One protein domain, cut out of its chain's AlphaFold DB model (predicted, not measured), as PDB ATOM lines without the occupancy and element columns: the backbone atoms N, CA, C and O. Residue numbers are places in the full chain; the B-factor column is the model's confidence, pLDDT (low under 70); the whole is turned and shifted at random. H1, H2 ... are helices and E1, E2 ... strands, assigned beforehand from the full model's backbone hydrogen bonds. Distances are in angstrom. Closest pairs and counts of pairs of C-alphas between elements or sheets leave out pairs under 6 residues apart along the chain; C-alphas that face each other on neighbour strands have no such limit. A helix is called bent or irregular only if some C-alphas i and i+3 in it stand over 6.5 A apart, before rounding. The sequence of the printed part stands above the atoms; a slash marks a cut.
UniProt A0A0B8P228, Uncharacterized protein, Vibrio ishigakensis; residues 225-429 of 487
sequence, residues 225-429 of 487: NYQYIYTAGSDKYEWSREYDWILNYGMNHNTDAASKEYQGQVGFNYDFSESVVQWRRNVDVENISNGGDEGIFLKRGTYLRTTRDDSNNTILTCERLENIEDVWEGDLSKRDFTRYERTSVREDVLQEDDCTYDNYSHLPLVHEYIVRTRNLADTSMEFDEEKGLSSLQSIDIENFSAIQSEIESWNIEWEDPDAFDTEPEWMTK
ATOM      1  N   ASN A 225      12.588  53.939   8.120       87.31
ATOM      2  CA  ASN A 225      14.007  54.238   7.952       87.31
ATOM      3  C   ASN A 225      14.269  54.697   6.513       87.31
ATOM      4  O   ASN A 225      13.900  54.018   5.555       87.31
ATOM      5  N   TYR A 226      14.923  55.838   6.338       92.25
ATOM      6  CA  TYR A 226      15.423  56.281   5.041       92.25
ATOM      7  C   TYR A 226      16.503  57.315   5.302       92.25
ATOM      8  O   TYR A 226      16.196  58.414   5.743       92.25
ATOM      9  N   GLN A 227      17.766  56.950   5.120       93.44
ATOM     10  CA  GLN A 227      18.876  57.828   5.478       93.44
ATOM     11  C   GLN A 227      20.083  57.585   4.586       93.44
ATOM     12  O   GLN A 227      20.547  56.452   4.434       93.44
ATOM     13  N   TYR A 228      20.599  58.673   4.026       95.12
ATOM     14  CA  TYR A 228      21.920  58.699   3.418       95.12
ATOM     15  C   TYR A 228      22.971  58.975   4.493       95.12
ATOM     16  O   TYR A 228      22.878  59.960   5.224       95.12
ATOM     17  N   ILE A 229      23.972  58.104   4.561       92.06
ATOM     18  CA  ILE A 229      25.097  58.156   5.489       92.06
ATOM     19  C   ILE A 229      26.364  58.369   4.666       92.06
ATOM     20  O   ILE A 229      26.618  57.631   3.711       92.06
ATOM     21  N   TYR A 230      27.148  59.379   5.030       92.69
ATOM     22  CA  TYR A 230      28.436  59.651   4.401       92.69
ATOM     23  C   TYR A 230      29.493  58.684   4.940       92.69
ATOM     24  O   TYR A 230      29.690  58.596   6.141       92.69
ATOM     25  N   THR A 231      30.177  57.941   4.077       88.81
ATOM     26  CA  THR A 231      31.116  56.877   4.488       88.81
ATOM     27  C   THR A 231      32.483  56.944   3.818       88.81
ATOM     28  O   THR A 231      33.304  56.049   4.030       88.81
ATOM     29  N   ALA A 232      32.740  57.996   3.035       81.94
ATOM     30  CA  ALA A 232      33.944  58.135   2.219       81.94
ATOM     31  C   ALA A 232      35.230  57.786   2.986       81.94
ATOM     32  O   ALA A 232      35.608  58.445   3.955       81.94
ATOM     33  N   GLY A 233      35.913  56.732   2.530       58.22
ATOM     34  CA  GLY A 233      37.237  56.345   3.019       58.22
ATOM     35  C   GLY A 233      37.299  55.788   4.447       58.22
ATOM     36  O   GLY A 233      38.406  55.625   4.958       58.22
ATOM     37  N   SER A 234      36.170  55.479   5.095       70.56
ATOM     38  CA  SER A 234      36.193  54.870   6.429       70.56
ATOM     39  C   SER A 234      36.451  53.363   6.353       70.56
ATOM     40  O   SER A 234      35.654  52.588   5.821       70.56
ATOM     41  N   ASP A 235      37.555  52.915   6.956       66.38
ATOM     42  CA  ASP A 235      37.909  51.490   7.034       66.38
ATOM     43  C   ASP A 235      36.928  50.666   7.884       66.38
ATOM     44  O   ASP A 235      36.946  49.430   7.797       66.38
ATOM     45  N   LYS A 236      36.098  51.348   8.691       70.56
ATOM     46  CA  LYS A 236      35.118  50.779   9.628       70.56
ATOM     47  C   LYS A 236      33.886  50.217   8.932       70.56
ATOM     48  O   LYS A 236      33.273  49.281   9.438       70.56
ATOM     49  N   TYR A 237      33.569  50.714   7.742       67.62
ATOM     50  CA  TYR A 237      32.560  50.117   6.882       67.62
ATOM     51  C   TYR A 237      33.255  49.208   5.867       67.62
ATOM     52  O   TYR A 237      33.482  49.585   4.720       67.62
ATOM     53  N   GLU A 238      33.635  47.996   6.292       59.12
ATOM     54  CA  GLU A 238      34.479  47.085   5.494       59.12
ATOM     55  C   GLU A 238      34.000  46.881   4.046       59.12
ATOM     56  O   GLU A 238      34.821  46.713   3.145       59.12
ATOM     57  N   TRP A 239      32.689  46.934   3.811       62.97
ATOM     58  CA  TRP A 239      32.060  46.745   2.504       62.97
ATOM     59  C   TRP A 239      31.703  48.055   1.780       62.97
ATOM     60  O   TRP A 239      31.446  48.017   0.578       62.97
ATOM     61  N   SER A 240      31.704  49.203   2.466       62.91
ATOM     62  CA  SER A 240      31.436  50.506   1.843       62.91
ATOM     63  C   SER A 240      32.703  51.252   1.443       62.91
ATOM     64  O   SER A 240      32.616  52.371   0.960       62.91
ATOM     65  N   ARG A 241      33.882  50.631   1.566       71.50
ATOM     66  CA  ARG A 241      35.174  51.240   1.195       71.50
ATOM     67  C   ARG A 241      35.236  51.777  -0.237       71.50
ATOM     68  O   ARG A 241      36.092  52.602  -0.536       71.50
ATOM     69  N   GLU A 242      34.380  51.273  -1.121       78.88
ATOM     70  CA  GLU A 242      34.289  51.690  -2.523       78.88
ATOM     71  C   GLU A 242      33.241  52.787  -2.773       78.88
ATOM     72  O   GLU A 242      33.165  53.290  -3.891       78.88
ATOM     73  N   TYR A 243      32.447  53.155  -1.764       87.69
ATOM     74  CA  TYR A 243      31.352  54.114  -1.866       87.69
ATOM     75  C   TYR A 243      31.554  55.271  -0.894       87.69
ATOM     76  O   TYR A 243      31.971  55.106   0.250       87.69
ATOM     77  N   ASP A 244      31.199  56.466  -1.341       91.75
ATOM     78  CA  ASP A 244      31.230  57.657  -0.497       91.75
ATOM     79  C   ASP A 244      29.952  57.781   0.335       91.75
ATOM     80  O   ASP A 244      29.945  58.425   1.378       91.75
ATOM     81  N   TRP A 245      28.881  57.115  -0.095       93.44
ATOM     82  CA  TRP A 245      27.549  57.214   0.481       93.44
ATOM     83  C   TRP A 245      26.882  55.853   0.596       93.44
ATOM     84  O   TRP A 245      27.006  55.005  -0.289       93.44
ATOM     85  N   ILE A 246      26.086  55.679   1.643       92.06
ATOM     86  CA  ILE A 246      25.204  54.528   1.822       92.06
ATOM     87  C   ILE A 246      23.794  55.042   2.074       92.06
ATOM     88  O   ILE A 246      23.588  55.844   2.977       92.06
ATOM     89  N   LEU A 247      22.815  54.541   1.329       94.12
ATOM     90  CA  LEU A 247      21.404  54.646   1.679       94.12
ATOM     91  C   LEU A 247      20.987  53.394   2.447       94.12
ATOM     92  O   LEU A 247      21.006  52.298   1.885       94.12
ATOM     93  N   ASN A 248      20.538  53.576   3.684       91.69
ATOM     94  CA  ASN A 248      19.771  52.571   4.412       91.69
ATOM     95  C   ASN A 248      18.292  52.921   4.317       91.69
ATOM     96  O   ASN A 248      17.912  54.057   4.603       91.69
ATOM     97  N   TYR A 249      17.458  51.952   3.943       92.25
ATOM     98  CA  TYR A 249      16.023  52.179   3.851       92.25
ATOM     99  C   TYR A 249      15.200  51.012   4.395       92.25
ATOM    100  O   TYR A 249      15.602  49.850   4.344       92.25
ATOM    101  N   GLY A 250      14.020  51.356   4.894       89.50
ATOM    102  CA  GLY A 250      13.020  50.483   5.476       89.50
ATOM    103  C   GLY A 250      11.663  51.181   5.438       89.50
ATOM    104  O   GLY A 250      11.499  52.287   5.955       89.50
ATOM    105  N   MET A 251      10.692  50.570   4.770       89.75
ATOM    106  CA  MET A 251       9.365  51.148   4.590       89.75
ATOM    107  C   MET A 251       8.302  50.072   4.381       89.75
ATOM    108  O   MET A 251       8.567  49.021   3.802       89.75
ATOM    109  N   ASN A 252       7.075  50.378   4.782       86.31
ATOM    110  CA  ASN A 252       5.894  49.579   4.505       86.31
ATOM    111  C   ASN A 252       5.025  50.244   3.432       86.31
ATOM    112  O   ASN A 252       5.008  51.463   3.276       86.31
ATOM    113  N   HIS A 253       4.251  49.453   2.696       83.56
ATOM    114  CA  HIS A 253       3.230  49.932   1.769       83.56
ATOM    115  C   HIS A 253       1.904  49.248   2.102       83.56
ATOM    116  O   HIS A 253       1.693  48.074   1.802       83.56
ATOM    117  N   ASN A 254       1.020  49.987   2.778       67.75
ATOM    118  CA  ASN A 254      -0.223  49.467   3.367       67.75
ATOM    119  C   ASN A 254      -1.457  49.634   2.459       67.75
ATOM    120  O   ASN A 254      -2.589  49.530   2.928       67.75
ATOM    121  N   THR A 255      -1.281  49.940   1.168       61.62
ATOM    122  CA  THR A 255      -2.423  50.138   0.253       61.62
ATOM    123  C   THR A 255      -2.928  48.852  -0.407       61.62
ATOM    124  O   THR A 255      -3.990  48.878  -1.032       61.62
ATOM    125  N   ASP A 256      -2.199  47.742  -0.269       54.88
ATOM    126  CA  ASP A 256      -2.584  46.422  -0.776       54.88
ATOM    127  C   ASP A 256      -3.314  45.595   0.305       54.88
ATOM    128  O   ASP A 256      -3.276  45.906   1.493       54.88
ATOM    129  N   ALA A 257      -4.020  44.529  -0.095       53.47
ATOM    130  CA  ALA A 257      -4.722  43.630   0.837       53.47
ATOM    131  C   ALA A 257      -3.775  42.860   1.788       53.47
ATOM    132  O   ALA A 257      -4.240  42.320   2.788       53.47
ATOM    133  N   ALA A 258      -2.478  42.830   1.467       60.25
ATOM    134  CA  ALA A 258      -1.377  42.402   2.322       60.25
ATOM    135  C   ALA A 258      -0.405  43.583   2.473       60.25
ATOM    136  O   ALA A 258      -0.142  44.284   1.492       60.25
ATOM    137  N   SER A 259       0.112  43.815   3.680       69.94
ATOM    138  CA  SER A 259       1.144  44.832   3.906       69.94
ATOM    139  C   SER A 259       2.434  44.403   3.212       69.94
ATOM    140  O   SER A 259       2.866  43.266   3.384       69.94
ATOM    141  N   LYS A 260       3.059  45.296   2.437       82.62
ATOM    142  CA  LYS A 260       4.368  45.039   1.820       82.62
ATOM    143  C   LYS A 260       5.474  45.744   2.573       82.62
ATOM    144  O   LYS A 260       5.408  46.956   2.720       82.62
ATOM    145  N   GLU A 261       6.495  45.009   2.975       86.38
ATOM    146  CA  GLU A 261       7.690  45.538   3.632       86.38
ATOM    147  C   GLU A 261       8.851  45.555   2.624       86.38
ATOM    148  O   GLU A 261       9.139  44.554   1.957       86.38
ATOM    149  N   TYR A 262       9.515  46.705   2.515       88.88
ATOM    150  CA  TYR A 262      10.695  46.930   1.688       88.88
ATOM    151  C   TYR A 262      11.833  47.402   2.574       88.88
ATOM    152  O   TYR A 262      11.717  48.429   3.236       88.88
ATOM    153  N   GLN A 263      12.963  46.713   2.520       91.12
ATOM    154  CA  GLN A 263      14.170  47.147   3.211       91.12
ATOM    155  C   GLN A 263      15.405  46.839   2.376       91.12
ATOM    156  O   GLN A 263      15.397  45.935   1.533       91.12
ATOM    157  N   GLY A 264      16.473  47.591   2.588       90.31
ATOM    158  CA  GLY A 264      17.703  47.353   1.860       90.31
ATOM    159  C   GLY A 264      18.765  48.403   2.089       90.31
ATOM    160  O   GLY A 264      18.624  49.325   2.896       90.31
ATOM    161  N   GLN A 265      19.838  48.222   1.331       91.81
ATOM    162  CA  GLN A 265      21.034  49.035   1.408       91.81
ATOM    163  C   GLN A 265      21.617  49.260   0.015       91.81
ATOM    164  O   GLN A 265      21.734  48.322  -0.782       91.81
ATOM    165  N   VAL A 266      21.976  50.506  -0.284       92.00
ATOM    166  CA  VAL A 266      22.515  50.913  -1.590       92.00
ATOM    167  C   VAL A 266      23.742  51.791  -1.381       92.00
ATOM    168  O   VAL A 266      23.667  52.772  -0.652       92.00
ATOM    169  N   GLY A 267      24.863  51.452  -2.014       91.69
ATOM    170  CA  GLY A 267      26.066  52.288  -2.026       91.69
ATOM    171  C   GLY A 267      26.049  53.273  -3.195       91.69
ATOM    172  O   GLY A 267      25.541  52.922  -4.260       91.69
ATOM    173  N   PHE A 268      26.605  54.475  -3.013       93.06
ATOM    174  CA  PHE A 268      26.755  55.488  -4.060       93.06
ATOM    175  C   PHE A 268      28.143  56.147  -4.064       93.06
ATOM    176  O   PHE A 268      28.774  56.309  -3.019       93.06
ATOM    177  N   ASN A 269      28.589  56.587  -5.245       91.94
ATOM    178  CA  ASN A 269      29.771  57.450  -5.390       91.94
ATOM    179  C   ASN A 269      29.497  58.872  -4.866       91.94
ATOM    180  O   ASN A 269      28.345  59.267  -4.700       91.94
ATOM    181  N   TYR A 270      30.556  59.665  -4.694       90.94
ATOM    182  CA  TYR A 270      30.541  61.025  -4.143       90.94
ATOM    183  C   TYR A 270      29.462  61.953  -4.724       90.94
ATOM    184  O   TYR A 270      28.817  62.693  -3.987       90.94
ATOM    185  N   ASP A 271      29.247  61.915  -6.041       90.94
ATOM    186  CA  ASP A 271      28.264  62.743  -6.756       90.94
ATOM    187  C   ASP A 271      26.886  62.072  -6.916       90.94
ATOM    188  O   ASP A 271      26.026  62.570  -7.649       90.94
ATOM    189  N   PHE A 272      26.684  60.931  -6.252       92.06
ATOM    190  CA  PHE A 272      25.515  60.057  -6.346       92.06
ATOM    191  C   PHE A 272      25.212  59.535  -7.764       92.06
ATOM    192  O   PHE A 272      24.078  59.139  -8.046       92.06
ATOM    193  N   SER A 273      26.181  59.557  -8.687       88.12
ATOM    194  CA  SER A 273      25.953  59.184 -10.094       88.12
ATOM    195  C   SER A 273      25.943  57.677 -10.358       88.12
ATOM    196  O   SER A 273      25.253  57.218 -11.271       88.12
ATOM    197  N   GLU A 274      26.700  56.909  -9.579       86.19
ATOM    198  CA  GLU A 274      26.757  55.450  -9.643       86.19
ATOM    199  C   GLU A 274      26.181  54.891  -8.351       86.19
ATOM    200  O   GLU A 274      26.531  55.370  -7.273       86.19
ATOM    201  N   SER A 275      25.312  53.888  -8.471       87.50
ATOM    202  CA  SER A 275      24.734  53.192  -7.331       87.50
ATOM    203  C   SER A 275      24.821  51.682  -7.493       87.50
ATOM    204  O   SER A 275      24.755  51.149  -8.605       87.50
ATOM    205  N   VAL A 276      24.974  50.982  -6.371       87.12
ATOM    206  CA  VAL A 276      24.962  49.520  -6.322       87.12
ATOM    207  C   VAL A 276      24.099  49.074  -5.153       87.12
ATOM    208  O   VAL A 276      24.406  49.344  -3.993       87.12
ATOM    209  N   VAL A 277      23.006  48.373  -5.459       85.88
ATOM    210  CA  VAL A 277      22.114  47.788  -4.451       85.88
ATOM    211  C   VAL A 277      22.817  46.600  -3.817       85.88
ATOM    212  O   VAL A 277      22.823  45.531  -4.405       85.88
ATOM    213  N   GLN A 278      23.395  46.722  -2.628       85.50
ATOM    214  CA  GLN A 278      24.063  45.584  -1.991       85.50
ATOM    215  C   GLN A 278      23.074  44.450  -1.723       85.50
ATOM    216  O   GLN A 278      23.319  43.288  -2.062       85.50
ATOM    217  N   TRP A 279      21.951  44.804  -1.110       89.69
ATOM    218  CA  TRP A 279      20.867  43.881  -0.866       89.69
ATOM    219  C   TRP A 279      19.539  44.625  -0.799       89.69
ATOM    220  O   TRP A 279      19.457  45.791  -0.408       89.69
ATOM    221  N   ARG A 280      18.487  43.914  -1.183       90.50
ATOM    222  CA  ARG A 280      17.105  44.353  -1.084       90.50
ATOM    223  C   ARG A 280      16.268  43.166  -0.648       90.50
ATOM    224  O   ARG A 280      16.371  42.086  -1.222       90.50
ATOM    225  N   ARG A 281      15.412  43.388   0.338       90.12
ATOM    226  CA  ARG A 281      14.371  42.457   0.752       90.12
ATOM    227  C   ARG A 281      13.019  43.078   0.460       90.12
ATOM    228  O   ARG A 281      12.754  44.200   0.884       90.12
ATOM    229  N   ASN A 282      12.180  42.311  -0.218       89.12
ATOM    230  CA  ASN A 282      10.797  42.675  -0.497       89.12
ATOM    231  C   ASN A 282       9.917  41.531  -0.011       89.12
ATOM    232  O   ASN A 282      10.088  40.417  -0.511       89.12
ATOM    233  N   VAL A 283       9.002  41.780   0.925       86.81
ATOM    234  CA  VAL A 283       8.085  40.745   1.426       86.81
ATOM    235  C   VAL A 283       6.645  41.225   1.500       86.81
ATOM    236  O   VAL A 283       6.370  42.353   1.895       86.81
ATOM    237  N   ASP A 284       5.728  40.327   1.159       84.44
ATOM    238  CA  ASP A 284       4.321  40.407   1.520       84.44
ATOM    239  C   ASP A 284       4.150  39.830   2.933       84.44
ATOM    240  O   ASP A 284       4.630  38.729   3.220       84.44
ATOM    241  N   VAL A 285       3.477  40.572   3.810       80.75
ATOM    242  CA  VAL A 285       3.196  40.194   5.198       80.75
ATOM    243  C   VAL A 285       1.721  39.828   5.335       80.75
ATOM    244  O   VAL A 285       0.829  40.639   5.073       80.75
ATOM    245  N   GLU A 286       1.461  38.604   5.779       79.38
ATOM    246  CA  GLU A 286       0.128  38.051   6.001       79.38
ATOM    247  C   GLU A 286      -0.017  37.615   7.465       79.38
ATOM    248  O   GLU A 286       0.809  36.864   7.979       79.38
ATOM    249  N   ASN A 287      -1.073  38.057   8.154       77.75
ATOM    250  CA  ASN A 287      -1.426  37.500   9.461       77.75
ATOM    251  C   ASN A 287      -2.317  36.272   9.254       77.75
ATOM    252  O   ASN A 287      -3.424  36.388   8.725       77.75
ATOM    253  N   ILE A 288      -1.834  35.109   9.680       76.12
ATOM    254  CA  ILE A 288      -2.481  33.815   9.445       76.12
ATOM    255  C   ILE A 288      -3.130  33.221  10.705       76.12
ATOM    256  O   ILE A 288      -3.625  32.089  10.665       76.12
ATOM    257  N   SER A 289      -3.157  33.945  11.833       71.06
ATOM    258  CA  SER A 289      -3.763  33.416  13.058       71.06
ATOM    259  C   SER A 289      -5.294  33.334  12.965       71.06
ATOM    260  O   SER A 289      -5.984  34.228  12.475       71.06
ATOM    261  N   ASN A 290      -5.856  32.222  13.454       54.62
ATOM    262  CA  ASN A 290      -7.301  32.004  13.531       54.62
ATOM    263  C   ASN A 290      -7.778  32.090  14.987       54.62
ATOM    264  O   ASN A 290      -7.950  31.075  15.660       54.62
ATOM    265  N   GLY A 291      -8.074  33.313  15.428       49.38
ATOM    266  CA  GLY A 291      -8.798  33.601  16.665       49.38
ATOM    267  C   GLY A 291      -7.930  33.960  17.871       49.38
ATOM    268  O   GLY A 291      -6.833  33.447  18.052       49.38
ATOM    269  N   GLY A 292      -8.500  34.803  18.733       44.69
ATOM    270  CA  GLY A 292      -8.029  35.026  20.093       44.69
ATOM    271  C   GLY A 292      -6.972  36.101  20.214       44.69
ATOM    272  O   GLY A 292      -7.319  37.273  20.145       44.69
ATOM    273  N   ASP A 293      -5.729  35.702  20.458       48.84
ATOM    274  CA  ASP A 293      -4.837  36.555  21.247       48.84
ATOM    275  C   ASP A 293      -3.356  36.537  20.810       48.84
ATOM    276  O   ASP A 293      -2.582  37.311  21.353       48.84
ATOM    277  N   GLU A 294      -2.944  35.762  19.796       56.22
ATOM    278  CA  GLU A 294      -1.544  35.741  19.319       56.22
ATOM    279  C   GLU A 294      -1.512  35.835  17.780       56.22
ATOM    280  O   GLU A 294      -2.030  34.978  17.059       56.22
ATOM    281  N   GLY A 295      -0.994  36.943  17.246       73.88
ATOM    282  CA  GLY A 295      -0.804  37.142  15.805       73.88
ATOM    283  C   GLY A 295       0.368  36.308  15.289       73.88
ATOM    284  O   GLY A 295       1.487  36.477  15.750       73.88
ATOM    285  N   ILE A 296       0.123  35.419  14.328       82.38
ATOM    286  CA  ILE A 296       1.189  34.701  13.618       82.38
ATOM    287  C   ILE A 296       1.349  35.391  12.271       82.38
ATOM    288  O   ILE A 296       0.388  35.473  11.502       82.38
ATOM    289  N   PHE A 297       2.549  35.876  11.988       83.69
ATOM    290  CA  PHE A 297       2.890  36.568  10.759       83.69
ATOM    291  C   PHE A 297       3.673  35.650   9.834       83.69
ATOM    292  O   PHE A 297       4.710  35.103  10.193       83.69
ATOM    293  N   LEU A 298       3.173  35.516   8.615       87.12
ATOM    294  CA  LEU A 298       3.831  34.844   7.514       87.12
ATOM    295  C   LEU A 298       4.319  35.901   6.527       87.12
ATOM    296  O   LEU A 298       3.535  36.675   5.984       87.12
ATOM    297  N   LYS A 299       5.625  35.921   6.289       88.38
ATOM    298  CA  LYS A 299       6.303  36.808   5.350       88.38
ATOM    299  C   LYS A 299       6.790  35.993   4.159       88.38
ATOM    300  O   LYS A 299       7.545  35.031   4.310       88.38
ATOM    301  N   ARG A 300       6.363  36.379   2.961       90.38
ATOM    302  CA  ARG A 300       6.723  35.721   1.698       90.38
ATOM    303  C   ARG A 300       7.322  36.738   0.756       90.38
ATOM    304  O   ARG A 300       6.726  37.780   0.519       90.38
ATOM    305  N   GLY A 301       8.495  36.455   0.212       91.88
ATOM    306  CA  GLY A 301       9.124  37.417  -0.674       91.88
ATOM    307  C   GLY A 301      10.488  37.008  -1.180       91.88
ATOM    308  O   GLY A 301      10.766  35.833  -1.390       91.88
ATOM    309  N   THR A 302      11.341  37.988  -1.431       92.38
ATOM    310  CA  THR A 302      12.630  37.753  -2.085       92.38
ATOM    311  C   THR A 302      13.751  38.512  -1.407       92.38
ATOM    312  O   THR A 302      13.538  39.608  -0.879       92.38
ATOM    313  N   TYR A 303      14.944  37.926  -1.466       91.31
ATOM    314  CA  TYR A 303      16.206  38.612  -1.238       91.31
ATOM    315  C   TYR A 303      16.923  38.770  -2.575       91.31
ATOM    316  O   TYR A 303      17.329  37.788  -3.192       91.31
ATOM    317  N   LEU A 304      17.093  40.013  -3.014       91.69
ATOM    318  CA  LEU A 304      17.981  40.371  -4.109       91.69
ATOM    319  C   LEU A 304      19.326  40.779  -3.514       91.69
ATOM    320  O   LEU A 304      19.378  41.625  -2.623       91.69
ATOM    321  N   ARG A 305      20.413  40.223  -4.037       91.06
ATOM    322  CA  ARG A 305      21.779  40.599  -3.679       91.06
ATOM    323  C   ARG A 305      22.548  40.989  -4.926       91.06
ATOM    324  O   ARG A 305      22.479  40.288  -5.935       91.06
ATOM    325  N   THR A 306      23.335  42.053  -4.818       89.50
ATOM    326  CA  THR A 306      24.296  42.427  -5.855       89.50
ATOM    327  C   THR A 306      25.707  42.209  -5.354       89.50
ATOM    328  O   THR A 306      26.065  42.597  -4.242       89.50
ATOM    329  N   THR A 307      26.527  41.596  -6.194       87.06
ATOM    330  CA  THR A 307      27.958  41.406  -5.958       87.06
ATOM    331  C   THR A 307      28.746  41.843  -7.188       87.06
ATOM    332  O   THR A 307      28.175  42.032  -8.265       87.06
ATOM    333  N   ARG A 308      30.057  42.042  -7.033       84.12
ATOM    334  CA  ARG A 308      30.977  42.298  -8.146       84.12
ATOM    335  C   ARG A 308      31.929  41.115  -8.292       84.12
ATOM    336  O   ARG A 308      32.432  40.613  -7.289       84.12
ATOM    337  N   ASP A 309      32.147  40.659  -9.521       83.75
ATOM    338  CA  ASP A 309      33.167  39.645  -9.813       83.75
ATOM    339  C   ASP A 309      34.583  40.247  -9.882       83.75
ATOM    340  O   ASP A 309      34.765  41.465  -9.849       83.75
ATOM    341  N   ASP A 310      35.601  39.396 -10.049       83.69
ATOM    342  CA  ASP A 310      37.007  39.812 -10.209       83.69
ATOM    343  C   ASP A 310      37.244  40.755 -11.409       83.69
ATOM    344  O   ASP A 310      38.291  41.395 -11.518       83.69
ATOM    345  N   SER A 311      36.303  40.807 -12.355       88.12
ATOM    346  CA  SER A 311      36.327  41.684 -13.529       88.12
ATOM    347  C   SER A 311      35.472  42.943 -13.343       88.12
ATOM    348  O   SER A 311      35.298  43.698 -14.302       88.12
ATOM    349  N   ASN A 312      34.981  43.189 -12.123       80.62
ATOM    350  CA  ASN A 312      34.112  44.297 -11.742       80.62
ATOM    351  C   ASN A 312      32.752  44.302 -12.468       80.62
ATOM    352  O   ASN A 312      32.135  45.357 -12.625       80.62
ATOM    353  N   ASN A 313      32.280  43.144 -12.935       86.00
ATOM    354  CA  ASN A 313      30.929  43.014 -13.467       86.00
ATOM    355  C   ASN A 313      29.933  42.833 -12.324       86.00
ATOM    356  O   ASN A 313      30.169  42.056 -11.398       86.00
ATOM    357  N   THR A 314      28.792  43.504 -12.441       87.38
ATOM    358  CA  THR A 314      27.649  43.329 -11.547       87.38
ATOM    359  C   THR A 314      27.031  41.947 -11.741       87.38
ATOM    360  O   THR A 314      26.598  41.607 -12.843       87.38
ATOM    361  N   ILE A 315      26.948  41.178 -10.661       91.00
ATOM    362  CA  ILE A 315      26.209  39.921 -10.579       91.00
ATOM    363  C   ILE A 315      25.021  40.145  -9.655       91.00
ATOM    364  O   ILE A 315      25.193  40.534  -8.498       91.00
ATOM    365  N   LEU A 316      23.825  39.882 -10.173       92.81
ATOM    366  CA  LEU A 316      22.586  39.912  -9.410       92.81
ATOM    367  C   LEU A 316      22.163  38.479  -9.113       92.81
ATOM    368  O   LEU A 316      22.020  37.675 -10.033       92.81
ATOM    369  N   THR A 317      21.919  38.181  -7.844       92.31
ATOM    370  CA  THR A 317      21.363  36.895  -7.415       92.31
ATOM    371  C   THR A 317      20.084  37.120  -6.636       92.31
ATOM    372  O   THR A 317      20.033  38.015  -5.790       92.31
ATOM    373  N   CYS A 318      19.081  36.293  -6.885       92.62
ATOM    374  CA  CYS A 318      17.811  36.318  -6.181       92.62
ATOM    375  C   CYS A 318      17.595  35.012  -5.415       92.62
ATOM    376  O   CYS A 318      17.921  33.933  -5.910       92.62
ATOM    377  N   GLU A 319      17.021  35.114  -4.222       91.44
ATOM    378  CA  GLU A 319      16.548  33.986  -3.423       91.44
ATOM    379  C   GLU A 319      15.077  34.196  -3.067       91.44
ATOM    380  O   GLU A 319      14.648  35.312  -2.752       91.44
ATOM    381  N   ARG A 320      14.305  33.111  -3.054       92.44
ATOM    382  CA  ARG A 320      12.986  33.093  -2.426       92.44
ATOM    383  C   ARG A 320      13.160  33.078  -0.917       92.44
ATOM    384  O   ARG A 320      13.928  32.274  -0.408       92.44
ATOM    385  N   LEU A 321      12.390  33.903  -0.226       91.25
ATOM    386  CA  LEU A 321      12.330  34.008   1.222       91.25
ATOM    387  C   LEU A 321      10.941  33.598   1.712       91.25
ATOM    388  O   LEU A 321       9.924  34.129   1.253       91.25
ATOM    389  N   GLU A 322      10.900  32.702   2.689       91.81
ATOM    390  CA  GLU A 322       9.709  32.447   3.492       91.81
ATOM    391  C   GLU A 322      10.081  32.528   4.966       91.81
ATOM    392  O   GLU A 322      11.064  31.936   5.401       91.81
ATOM    393  N   ASN A 323       9.298  33.274   5.732       91.19
ATOM    394  CA  ASN A 323       9.536  33.513   7.141       91.19
ATOM    395  C   ASN A 323       8.203  33.460   7.881       91.19
ATOM    396  O   ASN A 323       7.219  34.017   7.408       91.19
ATOM    397  N   ILE A 324       8.165  32.770   9.010       91.12
ATOM    398  CA  ILE A 324       7.001  32.714   9.880       91.12
ATOM    399  C   ILE A 324       7.416  33.001  11.317       91.12
ATOM    400  O   ILE A 324       8.397  32.434  11.804       91.12
ATOM    401  N   GLU A 325       6.672  33.875  11.981       87.81
ATOM    402  CA  GLU A 325       6.946  34.305  13.349       87.81
ATOM    403  C   GLU A 325       5.660  34.617  14.127       87.81
ATOM    404  O   GLU A 325       4.638  34.964  13.535       87.81
ATOM    405  N   ASP A 326       5.684  34.468  15.450       83.50
ATOM    406  CA  ASP A 326       4.643  34.981  16.351       83.50
ATOM    407  C   ASP A 326       4.888  36.464  16.697       83.50
ATOM    408  O   ASP A 326       5.888  37.062  16.298       83.50
ATOM    409  N   VAL A 327       3.935  37.120  17.370       69.56
ATOM    410  CA  VAL A 327       4.109  38.523  17.780       69.56
ATOM    411  C   VAL A 327       5.272  38.619  18.755       69.56
ATOM    412  O   VAL A 327       5.289  37.963  19.794       69.56
ATOM    413  N   TRP A 328       6.204  39.518  18.467       58.78
ATOM    414  CA  TRP A 328       7.172  39.954  19.455       58.78
ATOM    415  C   TRP A 328       6.481  40.841  20.498       58.78
ATOM    416  O   TRP A 328       6.181  42.004  20.232       58.78
ATOM    417  N   GLU A 329       6.196  40.305  21.686       53.09
ATOM    418  CA  GLU A 329       5.757  41.132  22.812       53.09
ATOM    419  C   GLU A 329       6.970  41.855  23.430       53.09
ATOM    420  O   GLU A 329       7.965  41.224  23.787       53.09
ATOM    421  N   GLY A 330       6.889  43.184  23.576       48.09
ATOM    422  CA  GLY A 330       7.978  44.035  24.091       48.09
ATOM    423  C   GLY A 330       8.398  43.760  25.545       48.09
ATOM    424  O   GLY A 330       9.428  44.252  25.999       48.09
ATOM    425  N   ASP A 331       7.656  42.931  26.287       53.66
ATOM    426  CA  ASP A 331       8.052  42.495  27.627       53.66
ATOM    427  C   ASP A 331       9.130  41.402  27.547       53.66
ATOM    428  O   ASP A 331       8.839  40.203  27.465       53.66
ATOM    429  N   LEU A 332      10.398  41.825  27.639       50.91
ATOM    430  CA  LEU A 332      11.572  40.944  27.673       50.91
ATOM    431  C   LEU A 332      11.421  39.789  28.680       50.91
ATOM    432  O   LEU A 332      11.890  38.684  28.418       50.91
ATOM    433  N   SER A 333      10.734  40.013  29.808       51.44
ATOM    434  CA  SER A 333      10.575  39.028  30.888       51.44
ATOM    435  C   SER A 333       9.549  37.928  30.594       51.44
ATOM    436  O   SER A 333       9.516  36.918  31.304       51.44
ATOM    437  N   LYS A 334       8.733  38.097  29.546       56.12
ATOM    438  CA  LYS A 334       7.708  37.139  29.111       56.12
ATOM    439  C   LYS A 334       7.962  36.561  27.721       56.12
ATOM    440  O   LYS A 334       7.082  35.880  27.205       56.12
ATOM    441  N   ARG A 335       9.143  36.790  27.131       62.84
ATOM    442  CA  ARG A 335       9.448  36.328  25.773       62.84
ATOM    443  C   ARG A 335       9.289  34.814  25.631       62.84
ATOM    444  O   ARG A 335      10.125  34.029  26.087       62.84
ATOM    445  N   ASP A 336       8.230  34.440  24.933       74.50
ATOM    446  CA  ASP A 336       8.084  33.171  24.246       74.50
ATOM    447  C   ASP A 336       7.819  33.531  22.776       74.50
ATOM    448  O   ASP A 336       6.718  33.928  22.422       74.50
ATOM    449  N   PHE A 337       8.879  33.505  21.961       81.00
ATOM    450  CA  PHE A 337       8.834  33.877  20.542       81.00
ATOM    451  C   PHE A 337       9.539  32.822  19.697       81.00
ATOM    452  O   PHE A 337      10.577  32.280  20.103       81.00
ATOM    453  N   THR A 338       8.992  32.520  18.526       85.62
ATOM    454  CA  THR A 338       9.591  31.624  17.538       85.62
ATOM    455  C   THR A 338       9.527  32.254  16.160       85.62
ATOM    456  O   THR A 338       8.448  32.476  15.629       85.62
ATOM    457  N   ARG A 339      10.687  32.416  15.529       88.69
ATOM    458  CA  ARG A 339      10.826  32.735  14.110       88.69
ATOM    459  C   ARG A 339      11.513  31.595  13.397       88.69
ATOM    460  O   ARG A 339      12.546  31.106  13.844       88.69
ATOM    461  N   TYR A 340      10.969  31.221  12.254       91.06
ATOM    462  CA  TYR A 340      11.608  30.316  11.316       91.06
ATOM    463  C   TYR A 340      11.609  30.953   9.936       91.06
ATOM    464  O   TYR A 340      10.576  31.354   9.410       91.06
ATOM    465  N   GLU A 341      12.792  31.042   9.361       91.38
ATOM    466  CA  GLU A 341      13.080  31.590   8.054       91.38
ATOM    467  C   GLU A 341      13.775  30.527   7.213       91.38
ATOM    468  O   GLU A 341      14.579  29.745   7.717       91.38
ATOM    469  N   ARG A 342      13.468  30.491   5.923       90.19
ATOM    470  CA  ARG A 342      14.162  29.640   4.962       90.19
ATOM    471  C   ARG A 342      14.296  30.342   3.624       90.19
ATOM    472  O   ARG A 342      13.371  31.048   3.203       90.19
ATOM    473  N   THR A 343      15.418  30.108   2.948       90.06
ATOM    474  CA  THR A 343      15.647  30.615   1.595       90.06
ATOM    475  C   THR A 343      15.971  29.518   0.589       90.06
ATOM    476  O   THR A 343      16.533  28.463   0.911       90.06
ATOM    477  N   SER A 344      15.543  29.747  -0.654       89.56
ATOM    478  CA  SER A 344      15.893  28.890  -1.786       89.56
ATOM    479  C   SER A 344      17.314  29.154  -2.260       89.56
ATOM    480  O   SER A 344      17.933  30.154  -1.902       89.56
ATOM    481  N   VAL A 345      17.794  28.303  -3.166       86.56
ATOM    482  CA  VAL A 345      19.043  28.558  -3.896       86.56
ATOM    483  C   VAL A 345      19.055  29.957  -4.504       86.56
ATOM    484  O   VAL A 345      18.026  30.448  -4.978       86.56
ATOM    485  N   ARG A 346      20.251  30.549  -4.527       88.94
ATOM    486  CA  ARG A 346      20.540  31.757  -5.297       88.94
ATOM    487  C   ARG A 346      20.483  31.442  -6.777       88.94
ATOM    488  O   ARG A 346      21.238  30.597  -7.258       88.94
ATOM    489  N   GLU A 347      19.650  32.171  -7.494       90.44
ATOM    490  CA  GLU A 347      19.600  32.123  -8.948       90.44
ATOM    491  C   GLU A 347      20.052  33.461  -9.528       90.44
ATOM    492  O   GLU A 347      19.672  34.526  -9.036       90.44
ATOM    493  N   ASP A 348      20.878  33.405 -10.572       92.25
ATOM    494  CA  ASP A 348      21.311  34.598 -11.291       92.25
ATOM    495  C   ASP A 348      20.117  35.246 -11.993       92.25
ATOM    496  O   ASP A 348      19.347  34.581 -12.695       92.25
ATOM    497  N   VAL A 349      20.015  36.565 -11.872       92.50
ATOM    498  CA  VAL A 349      19.000  37.365 -12.558       92.50
ATOM    499  C   VAL A 349      19.646  38.399 -13.462       92.50
ATOM    500  O   VAL A 349      20.764  38.853 -13.224       92.50
ATOM    501  N   LEU A 350      18.958  38.765 -14.544       89.56
ATOM    502  CA  LEU A 350      19.496  39.736 -15.497       89.56
ATOM    503  C   LEU A 350      19.211  41.170 -15.053       89.56
ATOM    504  O   LEU A 350      20.003  42.068 -15.342       89.56
ATOM    505  N   GLN A 351      18.071  41.387 -14.398       90.12
ATOM    506  CA  GLN A 351      17.617  42.686 -13.917       90.12
ATOM    507  C   GLN A 351      17.003  42.542 -12.524       90.12
ATOM    508  O   GLN A 351      16.493  41.484 -12.167       90.12
ATOM    509  N   GLU A 352      17.023  43.619 -11.738       87.12
ATOM    510  CA  GLU A 352      16.455  43.615 -10.382       87.12
ATOM    511  C   GLU A 352      14.968  43.220 -10.373       87.12
ATOM    512  O   GLU A 352      14.532  42.481  -9.493       87.12
ATOM    513  N   ASP A 353      14.215  43.661 -11.385       86.88
ATOM    514  CA  ASP A 353      12.781  43.391 -11.543       86.88
ATOM    515  C   ASP A 353      12.463  41.913 -11.838       86.88
ATOM    516  O   ASP A 353      11.314  41.495 -11.707       86.88
ATOM    517  N   ASP A 354      13.460  41.101 -12.208       89.56
ATOM    518  CA  ASP A 354      13.281  39.656 -12.400       89.56
ATOM    519  C   ASP A 354      13.189  38.906 -11.050       89.56
ATOM    520  O   ASP A 354      12.757  37.747 -10.992       89.56
ATOM    521  N   CYS A 355      13.580  39.554  -9.945       90.00
ATOM    522  CA  CYS A 355      13.544  38.992  -8.598       90.00
ATOM    523  C   CYS A 355      12.136  39.102  -7.983       90.00
ATOM    524  O   CYS A 355      11.870  39.903  -7.090       90.00
ATOM    525  N   THR A 356      11.205  38.292  -8.495       86.81
ATOM    526  CA  THR A 356       9.821  38.192  -7.998       86.81
ATOM    527  C   THR A 356       9.527  36.821  -7.401       86.81
ATOM    528  O   THR A 356       9.836  35.811  -8.030       86.81
ATOM    529  N   TYR A 357       8.847  36.781  -6.251       86.81
ATOM    530  CA  TYR A 357       8.588  35.566  -5.460       86.81
ATOM    531  C   TYR A 357       8.119  34.347  -6.274       86.81
ATOM    532  O   TYR A 357       8.659  33.252  -6.114       86.81
ATOM    533  N   ASP A 358       7.152  34.538  -7.177       84.88
ATOM    534  CA  ASP A 358       6.532  33.451  -7.950       84.88
ATOM    535  C   ASP A 358       7.461  32.806  -8.991       84.88
ATOM    536  O   ASP A 358       7.192  31.692  -9.447       84.88
ATOM    537  N   ASN A 359       8.552  33.480  -9.375       83.69
ATOM    538  CA  ASN A 359       9.493  32.960 -10.370       83.69
ATOM    539  C   ASN A 359      10.427  31.889  -9.797       83.69
ATOM    540  O   ASN A 359      10.987  31.110 -10.566       83.69
ATOM    541  N   TYR A 360      10.575  31.828  -8.471       81.38
ATOM    542  CA  TYR A 360      11.563  30.979  -7.816       81.38
ATOM    543  C   TYR A 360      10.911  29.784  -7.137       81.38
ATOM    544  O   TYR A 360       9.862  29.865  -6.482       81.38
ATOM    545  N   SER A 361      11.574  28.642  -7.285       77.31
ATOM    546  CA  SER A 361      11.186  27.416  -6.608       77.31
ATOM    547  C   SER A 361      11.421  27.542  -5.100       77.31
ATOM    548  O   SER A 361      12.416  28.100  -4.653       77.31
ATOM    549  N   HIS A 362      10.529  26.958  -4.298       72.00
ATOM    550  CA  HIS A 362      10.728  26.783  -2.852       72.00
ATOM    551  C   HIS A 362      11.772  25.696  -2.524       72.00
ATOM    552  O   HIS A 362      12.072  25.467  -1.359       72.00
ATOM    553  N   LEU A 363      12.291  24.998  -3.544       73.81
ATOM    554  CA  LEU A 363      13.311  23.959  -3.426       73.81
ATOM    555  C   LEU A 363      14.350  24.041  -4.560       73.81
ATOM    556  O   LEU A 363      13.963  24.314  -5.701       73.81
ATOM    557  N   PRO A 364      15.613  23.650  -4.310       79.94
ATOM    558  CA  PRO A 364      16.141  23.258  -3.003       79.94
ATOM    559  C   PRO A 364      16.286  24.449  -2.045       79.94
ATOM    560  O   PRO A 364      16.447  25.589  -2.479       79.94
ATOM    561  N   LEU A 365      16.170  24.169  -0.746       81.56
ATOM    562  CA  LEU A 365      16.499  25.127   0.307       81.56
ATOM    563  C   LEU A 365      18.010  25.131   0.501       81.56
ATOM    564  O   LEU A 365      18.632  24.070   0.457       81.56
ATOM    565  N   VAL A 366      18.578  26.311   0.719       81.00
ATOM    566  CA  VAL A 366      20.025  26.469   0.935       81.00
ATOM    567  C   VAL A 366      20.359  27.156   2.235       81.00
ATOM    568  O   VAL A 366      21.513  27.117   2.649       81.00
ATOM    569  N   HIS A 367      19.361  27.777   2.852       85.50
ATOM    570  CA  HIS A 367      19.481  28.458   4.121       85.50
ATOM    571  C   HIS A 367      18.218  28.229   4.940       85.50
ATOM    572  O   HIS A 367      17.106  28.332   4.418       85.50
ATOM    573  N   GLU A 368      18.384  27.919   6.217       86.50
ATOM    574  CA  GLU A 368      17.315  27.995   7.204       86.50
ATOM    575  C   GLU A 368      17.842  28.754   8.416       86.50
ATOM    576  O   GLU A 368      18.911  28.439   8.932       86.50
ATOM    577  N   TYR A 369      17.078  29.721   8.898       86.88
ATOM    578  CA  TYR A 369      17.404  30.495  10.079       86.88
ATOM    579  C   TYR A 369      16.260  30.425  11.078       86.88
ATOM    580  O   TYR A 369      15.116  30.737  10.764       86.88
ATOM    581  N   ILE A 370      16.554  29.997  12.296       86.25
ATOM    582  CA  ILE A 370      15.567  29.886  13.368       86.25
ATOM    583  C   ILE A 370      16.012  30.779  14.504       86.25
ATOM    584  O   ILE A 370      17.174  30.727  14.899       86.25
ATOM    585  N   VAL A 371      15.072  31.525  15.071       84.38
ATOM    586  CA  VAL A 371      15.231  32.206  16.353       84.38
ATOM    587  C   VAL A 371      14.158  31.683  17.284       84.38
ATOM    588  O   VAL A 371      12.977  31.671  16.949       84.38
ATOM    589  N   ARG A 372      14.564  31.242  18.467       81.75
ATOM    590  CA  ARG A 372      13.654  30.790  19.509       81.75
ATOM    591  C   ARG A 372      14.042  31.441  20.820       81.75
ATOM    592  O   ARG A 372      15.107  31.129  21.338       81.75
ATOM    593  N   THR A 373      13.162  32.261  21.377       76.50
ATOM    594  CA  THR A 373      13.330  32.801  22.728       76.50
ATOM    595  C   THR A 373      12.370  32.128  23.687       76.50
ATOM    596  O   THR A 373      11.166  32.155  23.456       76.50
ATOM    597  N   ARG A 374      12.880  31.568  24.783       75.38
ATOM    598  CA  ARG A 374      12.065  31.048  25.890       75.38
ATOM    599  C   ARG A 374      12.796  31.259  27.209       75.38
ATOM    600  O   ARG A 374      13.969  30.918  27.312       75.38
ATOM    601  N   ASN A 375      12.107  31.769  28.234       71.56
ATOM    602  CA  ASN A 375      12.667  31.967  29.582       71.56
ATOM    603  C   ASN A 375      14.005  32.746  29.587       71.56
ATOM    604  O   ASN A 375      14.935  32.354  30.288       71.56
ATOM    605  N   LEU A 376      14.110  33.828  28.800       66.38
ATOM    606  CA  LEU A 376      15.339  34.635  28.647       66.38
ATOM    607  C   LEU A 376      16.539  33.878  28.039       66.38
ATOM    608  O   LEU A 376      17.697  34.242  28.247       66.38
ATOM    609  N   ALA A 377      16.285  32.818  27.279       68.19
ATOM    610  CA  ALA A 377      17.291  32.155  26.464       68.19
ATOM    611  C   ALA A 377      16.910  32.257  24.987       68.19
ATOM    612  O   ALA A 377      15.873  31.713  24.600       68.19
ATOM    613  N   ASP A 378      17.767  32.891  24.178       71.31
ATOM    614  CA  ASP A 378      17.616  32.886  22.723       71.31
ATOM    615  C   ASP A 378      18.485  31.780  22.145       71.31
ATOM    616  O   ASP A 378      19.679  31.651  22.408       71.31
ATOM    617  N   THR A 379      17.884  30.953  21.318       71.88
ATOM    618  CA  THR A 379      18.624  30.031  20.475       71.88
ATOM    619  C   THR A 379      18.480  30.497  19.049       71.88
ATOM    620  O   THR A 379      17.357  30.664  18.573       71.88
ATOM    621  N   SER A 380      19.614  30.676  18.374       75.62
ATOM    622  CA  SER A 380      19.634  30.849  16.932       75.62
ATOM    623  C   SER A 380      20.262  29.633  16.265       75.62
ATOM    624  O   SER A 380      21.221  29.025  16.749       75.62
ATOM    625  N   MET A 381      19.676  29.214  15.158       77.25
ATOM    626  CA  MET A 381      20.182  28.092  14.378       77.25
ATOM    627  C   MET A 381      20.236  28.525  12.931       77.25
ATOM    628  O   MET A 381      19.250  29.056  12.428       77.25
ATOM    629  N   GLU A 382      21.378  28.307  12.287       78.12
ATOM    630  CA  GLU A 382      21.591  28.691  10.898       78.12
ATOM    631  C   GLU A 382      22.082  27.493  10.092       78.12
ATOM    632  O   GLU A 382      23.256  27.131  10.133       78.12
ATOM    633  N   PHE A 383      21.179  26.873   9.350       74.88
ATOM    634  CA  PHE A 383      21.490  25.762   8.470       74.88
ATOM    635  C   PHE A 383      21.862  26.308   7.097       74.88
ATOM    636  O   PHE A 383      21.158  27.162   6.567       74.88
ATOM    637  N   ASP A 384      22.921  25.773   6.501       67.62
ATOM    638  CA  ASP A 384      23.264  26.003   5.099       67.62
ATOM    639  C   ASP A 384      23.482  24.662   4.367       67.62
ATOM    640  O   ASP A 384      23.544  23.603   5.003       67.62
ATOM    641  N   GLU A 385      23.565  24.666   3.029       63.34
ATOM    642  CA  GLU A 385      23.754  23.433   2.233       63.34
ATOM    643  C   GLU A 385      24.957  22.584   2.680       63.34
ATOM    644  O   GLU A 385      24.922  21.357   2.549       63.34
ATOM    645  N   GLU A 386      26.016  23.205   3.205       62.81
ATOM    646  CA  GLU A 386      27.232  22.513   3.642       62.81
ATOM    647  C   GLU A 386      27.055  21.876   5.027       62.81
ATOM    648  O   GLU A 386      27.643  20.831   5.321       62.81
ATOM    649  N   LYS A 387      26.198  22.477   5.856       62.94
ATOM    650  CA  LYS A 387      25.908  22.086   7.240       62.94
ATOM    651  C   LYS A 387      24.683  21.166   7.385       62.94
ATOM    652  O   LYS A 387      24.506  20.547   8.439       62.94
ATOM    653  N   GLY A 388      23.920  20.991   6.302       61.56
ATOM    654  CA  GLY A 388      22.774  20.086   6.167       61.56
ATOM    655  C   GLY A 388      21.455  20.732   6.597       61.56
ATOM    656  O   GLY A 388      21.428  21.476   7.562       61.56
ATOM    657  N   LEU A 389      20.355  20.434   5.897       63.66
ATOM    658  CA  LEU A 389      19.020  20.982   6.200       63.66
ATOM    659  C   LEU A 389      18.331  20.240   7.358       63.66
ATOM    660  O   LEU A 389      18.502  19.027   7.525       63.66
ATOM    661  N   SER A 390      17.505  20.957   8.122       75.94
ATOM    662  CA  SER A 390      16.802  20.459   9.310       75.94
ATOM    663  C   SER A 390      15.628  19.520   8.977       75.94
ATOM    664  O   SER A 390      15.249  19.326   7.819       75.94
ATOM    665  N   SER A 391      14.999  18.922   9.995       82.56
ATOM    666  CA  SER A 391      13.708  18.230   9.848       82.56
ATOM    667  C   SER A 391      12.556  19.184   9.487       82.56
ATOM    668  O   SER A 391      11.566  18.730   8.899       82.56
ATOM    669  N   LEU A 392      12.697  20.494   9.749       86.25
ATOM    670  CA  LEU A 392      11.684  21.513   9.439       86.25
ATOM    671  C   LEU A 392      11.439  21.671   7.944       86.25
ATOM    672  O   LEU A 392      10.312  21.965   7.560       86.25
ATOM    673  N   GLN A 393      12.427  21.376   7.093       82.56
ATOM    674  CA  GLN A 393      12.265  21.434   5.634       82.56
ATOM    675  C   GLN A 393      11.086  20.584   5.118       82.56
ATOM    676  O   GLN A 393      10.561  20.820   4.033       82.56
ATOM    677  N   SER A 394      10.697  19.550   5.877       85.00
ATOM    678  CA  SER A 394       9.593  18.648   5.535       85.00
ATOM    679  C   SER A 394       8.223  19.144   6.008       85.00
ATOM    680  O   SER A 394       7.197  18.568   5.633       85.00
ATOM    681  N   ILE A 395       8.205  20.197   6.823       90.19
ATOM    682  CA  ILE A 395       7.012  20.807   7.392       90.19
ATOM    683  C   ILE A 395       6.579  21.968   6.490       90.19
ATOM    684  O   ILE A 395       7.389  22.759   5.997       90.19
ATOM    685  N   ASP A 396       5.275  22.047   6.239       89.44
ATOM    686  CA  ASP A 396       4.681  23.196   5.560       89.44
ATOM    687  C   ASP A 396       4.872  24.449   6.423       89.44
ATOM    688  O   ASP A 396       4.557  24.423   7.613       89.44
ATOM    689  N   ILE A 397       5.373  25.536   5.831       89.00
ATOM    690  CA  ILE A 397       5.690  26.762   6.568       89.00
ATOM    691  C   ILE A 397       4.448  27.401   7.190       89.00
ATOM    692  O   ILE A 397       4.559  28.049   8.219       89.00
ATOM    693  N   GLU A 398       3.256  27.164   6.633       89.44
ATOM    694  CA  GLU A 398       1.997  27.639   7.223       89.44
ATOM    695  C   GLU A 398       1.601  26.866   8.493       89.44
ATOM    696  O   GLU A 398       0.770  27.325   9.280       89.44
ATOM    697  N   ASN A 399       2.182  25.687   8.732       90.69
ATOM    698  CA  ASN A 399       1.884  24.869   9.903       90.69
ATOM    699  C   ASN A 399       2.790  25.239  11.086       90.69
ATOM    700  O   ASN A 399       3.583  24.423  11.563       90.69
ATOM    701  N   PHE A 400       2.640  26.472  11.577       88.50
ATOM    702  CA  PHE A 400       3.461  27.023  12.659       88.50
ATOM    703  C   PHE A 400       3.492  26.135  13.905       88.50
ATOM    704  O   PHE A 400       4.551  25.894  14.471       88.50
ATOM    705  N   SER A 401       2.349  25.559  14.286       88.25
ATOM    706  CA  SER A 401       2.272  24.664  15.446       88.25
ATOM    707  C   SER A 401       3.126  23.401  15.274       88.25
ATOM    708  O   SER A 401       3.725  22.931  16.242       88.25
ATOM    709  N   ALA A 402       3.227  22.852  14.057       90.88
ATOM    710  CA  ALA A 402       4.116  21.724  13.785       90.88
ATOM    711  C   ALA A 402       5.592  22.139  13.796       90.88
ATOM    712  O   ALA A 402       6.413  21.387  14.313       90.88
ATOM    713  N   ILE A 403       5.917  23.331  13.284       90.44
ATOM    714  CA  ILE A 403       7.270  23.908  13.340       90.44
ATOM    715  C   ILE A 403       7.698  24.101  14.798       90.44
ATOM    716  O   ILE A 403       8.744  23.600  15.197       90.44
ATOM    717  N   GLN A 404       6.854  24.736  15.617       86.75
ATOM    718  CA  GLN A 404       7.086  24.894  17.052       86.75
ATOM    719  C   GLN A 404       7.256  23.535  17.741       86.75
ATOM    720  O   GLN A 404       8.224  23.344  18.469       86.75
ATOM    721  N   SER A 405       6.376  22.565  17.466       87.94
ATOM    722  CA  SER A 405       6.466  21.220  18.058       87.94
ATOM    723  C   SER A 405       7.766  20.498  17.685       87.94
ATOM    724  O   SER A 405       8.338  19.790  18.512       87.94
ATOM    725  N   GLU A 406       8.239  20.655  16.447       88.75
ATOM    726  CA  GLU A 406       9.505  20.077  15.994       88.75
ATOM    727  C   GLU A 406      10.695  20.759  16.681       88.75
ATOM    728  O   GLU A 406      11.541  20.057  17.231       88.75
ATOM    729  N   ILE A 407      10.718  22.096  16.753       83.75
ATOM    730  CA  ILE A 407      11.748  22.858  17.483       83.75
ATOM    731  C   ILE A 407      11.774  22.461  18.968       83.75
ATOM    732  O   ILE A 407      12.841  22.260  19.545       83.75
ATOM    733  N   GLU A 408      10.609  22.296  19.596       80.06
ATOM    734  CA  GLU A 408      10.496  21.825  20.980       80.06
ATOM    735  C   GLU A 408      11.009  20.393  21.152       80.06
ATOM    736  O   GLU A 408      11.620  20.073  22.173       80.06
ATOM    737  N   SER A 409      10.810  19.532  20.151       82.00
ATOM    738  CA  SER A 409      11.285  18.144  20.179       82.00
ATOM    739  C   SER A 409      12.807  18.027  20.177       82.00
ATOM    740  O   SER A 409      13.345  17.017  20.638       82.00
ATOM    741  N   TRP A 410      13.506  19.065  19.710       76.75
ATOM    742  CA  TRP A 410      14.962  19.132  19.757       76.75
ATOM    743  C   TRP A 410      15.486  19.277  21.188       76.75
ATOM    744  O   TRP A 410      16.675  19.079  21.399       76.75
ATOM    745  N   ASN A 411      14.614  19.551  22.171       67.12
ATOM    746  CA  ASN A 411      14.938  19.627  23.598       67.12
ATOM    747  C   ASN A 411      16.054  20.644  23.903       67.12
ATOM    748  O   ASN A 411      16.999  20.375  24.645       67.12
ATOM    749  N   ILE A 412      15.948  21.820  23.279       67.19
ATOM    750  CA  ILE A 412      16.891  22.936  23.397       67.19
ATOM    751  C   ILE A 412      16.699  23.623  24.757       67.19
ATOM    752  O   ILE A 412      16.070  24.671  24.856       67.19
ATOM    753  N   GLU A 413      17.232  23.024  25.822       59.09
ATOM    754  CA  GLU A 413      17.299  23.646  27.149       59.09
ATOM    755  C   GLU A 413      18.738  24.032  27.528       59.09
ATOM    756  O   GLU A 413      19.714  23.426  27.081       59.09
ATOM    757  N   TRP A 414      18.858  25.067  28.366       56.53
ATOM    758  CA  TRP A 414      20.104  25.471  29.033       56.53
ATOM    759  C   TRP A 414      20.300  24.785  30.392       56.53
ATOM    760  O   TRP A 414      21.412  24.796  30.921       56.53
ATOM    761  N   GLU A 415      19.235  24.228  30.981       52.94
ATOM    762  CA  GLU A 415      19.285  23.623  32.320       52.94
ATOM    763  C   GLU A 415      19.929  22.232  32.326       52.94
ATOM    764  O   GLU A 415      20.469  21.818  33.354       52.94
ATOM    765  N   ASP A 416      19.931  21.540  31.183       50.88
ATOM    766  CA  ASP A 416      20.568  20.237  31.028       50.88
ATOM    767  C   ASP A 416      21.843  20.356  30.168       50.88
ATOM    768  O   ASP A 416      21.776  20.336  28.934       50.88
ATOM    769  N   PRO A 417      23.027  20.507  30.792       48.31
ATOM    770  CA  PRO A 417      24.287  20.653  30.069       48.31
ATOM    771  C   PRO A 417      24.669  19.427  29.218       48.31
ATOM    772  O   PRO A 417      25.572  19.557  28.388       48.31
ATOM    773  N   ASP A 418      23.978  18.291  29.387       44.34
ATOM    774  CA  ASP A 418      24.193  17.035  28.660       44.34
ATOM    775  C   ASP A 418      23.107  16.756  27.591       44.34
ATOM    776  O   ASP A 418      23.170  15.735  26.903       44.34
ATOM    777  N   ALA A 419      22.118  17.642  27.391       50.22
ATOM    778  CA  ALA A 419      21.005  17.388  26.460       50.22
ATOM    779  C   ALA A 419      21.386  17.413  24.965       50.22
ATOM    780  O   ALA A 419      20.581  17.013  24.124       50.22
ATOM    781  N   PHE A 420      22.614  17.817  24.625       51.38
ATOM    782  CA  PHE A 420      23.162  17.705  23.271       51.38
ATOM    783  C   PHE A 420      24.548  17.073  23.319       51.38
ATOM    784  O   PHE A 420      25.564  17.767  23.379       51.38
ATOM    785  N   ASP A 421      24.606  15.745  23.234       46.50
ATOM    786  CA  ASP A 421      25.815  15.104  22.725       46.50
ATOM    787  C   ASP A 421      26.007  15.596  21.278       46.50
ATOM    788  O   ASP A 421      25.227  15.260  20.387       46.50
ATOM    789  N   THR A 422      27.042  16.418  21.071       53.94
ATOM    790  CA  THR A 422      27.423  17.092  19.813       53.94
ATOM    791  C   THR A 422      26.403  18.123  19.307       53.94
ATOM    792  O   THR A 422      25.544  17.819  18.486       53.94
ATOM    793  N   GLU A 423      26.515  19.374  19.771       57.09
ATOM    794  CA  GLU A 423      25.883  20.513  19.084       57.09
ATOM    795  C   GLU A 423      26.373  20.533  17.627       57.09
ATOM    796  O   GLU A 423      27.572  20.465  17.401       57.09
ATOM    797  N   PRO A 424      25.512  20.584  16.610       62.22
ATOM    798  CA  PRO A 424      25.993  20.705  15.238       62.22
ATOM    799  C   PRO A 424      26.735  22.037  15.026       62.22
ATOM    800  O   PRO A 424      26.400  23.031  15.670       62.22
ATOM    801  N   GLU A 425      27.717  22.094  14.115       63.81
ATOM    802  CA  GLU A 425      28.527  23.312  13.858       63.81
ATOM    803  C   GLU A 425      27.685  24.567  13.553       63.81
ATOM    804  O   GLU A 425      28.118  25.691  13.809       63.81
ATOM    805  N   TRP A 426      26.472  24.371  13.035       64.69
ATOM    806  CA  TRP A 426      25.509  25.405  12.661       64.69
ATOM    807  C   TRP A 426      24.664  25.982  13.811       64.69
ATOM    808  O   TRP A 426      23.948  26.966  13.617       64.69
ATOM    809  N   MET A 427      24.686  25.386  15.003       70.31
ATOM    810  CA  MET A 427      23.866  25.842  16.128       70.31
ATOM    811  C   MET A 427      24.626  26.869  16.975       70.31
ATOM    812  O   MET A 427      25.752  26.607  17.401       70.31
ATOM    813  N   THR A 428      23.991  28.013  17.267       71.56
ATOM    814  CA  THR A 428      24.514  29.008  18.217       71.56
ATOM    815  C   THR A 428      23.484  29.295  19.306       71.56
ATOM    816  O   THR A 428      22.421  29.866  19.073       71.56
ATOM    817  N   LYS A 429      23.802  28.927  20.543       72.62
ATOM    818  CA  LYS A 429      22.949  29.230  21.696       72.62
ATOM    819  C   LYS A 429      23.403  30.510  22.363       72.62
ATOM    820  O   LYS A 429      24.601  30.686  22.573       72.62
TER     821      LYS A 429
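This is residues 225 to 429 of the 487 residues of an uncharacterized protein of Vibrio ishigakensis (UniProt A0A0B8P228). One large, twisted sheet runs through the model as a bent wall, from E1 and E2 at one end to E9, E10 and E11 at the other, with the long strands E4, E5 and E6 between. Near that second end the helix H2 packs over E7 and E9, crossing the strands, while H1 only grazes the sheet. The 205 printed residues hold eleven named strands and two named helices, in the order E1 to E10, H1, H2, E11, and the class is mostly strand. The sheet is branched at E6 and its neighbour pairs are antiparallel; E1 to E7 make a meander, each strand the antiparallel neighbour of the one before. The whole is compact, with a radius of gyration of the C-alphas of 19.3 A and spans of 55 by 43 by 35 A.

Start at E1, residues 225 to 230, which forms a hairpin with E2, residues 245 to 253; N 227 and O 248, 2.9 A apart, are within hydrogen-bond range, as are the pairs that follow. Next come three more hairpins: E2 with E3, residues 259 to 268 (N 251 and O 262, 2.8 A), E3 with E4, residues 275 to 287 (N 263 and O 281, 3.0 A), and E4 with E5, residues 296 to 308 (N 284 and O 300, 2.8 A). E4 bends by 56 degrees at residue 278. E5 and E6, residues 314 to 326, form a hairpin (N 301 and O 321, 2.9 A), as do E6 and E7, residues 336 to 344 (N 324 and O 340, 2.8 A). E7 runs on at 68 degrees into E8, residues 347 to 349, an edge strand on the same side of E6 as E7 (N 318 and O 347, 2.8 A). E9, residues 365 to 374, is antiparallel to E7 (N 339 and O 371, 2.8 A) and forms a hairpin with E10, residues 377 to 384 (N 370 and O 381, 2.9 A). H1, residues 391 to 394, only grazes the sheet, with residues 392 to 393. H2, residues 400 to 409, is on the sheet at a height of 9.9 A, over E7 and E9 and only just not over E6, on which 2 of its C-alphas fall; it runs across the strands, at 77 degrees to E7 on the local plane. The closest C-alphas of E7 and H2 are those of Thr 338 and Gln 404, 7.2 A apart. H1 and H2 only just touch, with 3 pairs of C-alphas within 8 A, the closest Leu 392 and Ile 403 at 6.4 A. Each O i to N i+4 pair of H2 is within hydrogen-bond range; H1 is too short for one. E11, residues 427 to 429, is antiparallel to E10 (N 380 and O 428, 3.0 A).

Find C-alpha 225 at (14.007, 54.238, 7.952), where E1 begins. Look next for E5, 37.7 A long, E6, 37.1 A, and E4, 34.8 A. H2 runs 14.0 A from C-alpha 400 at (3.461, 27.023, 12.659). E11 ends at C-alpha 429, (22.949, 29.230, 21.696).

The C-alphas of Asp 271 and Asp 418 are the farthest apart, 58.0 A. The printed part has no cut. The links E1 to E2, E8 to E9 and H2 to E11 are long. The mean pLDDT of the printed part is 79.1; 50 residues are under 70, among them 327 to 335 and 411 to 426.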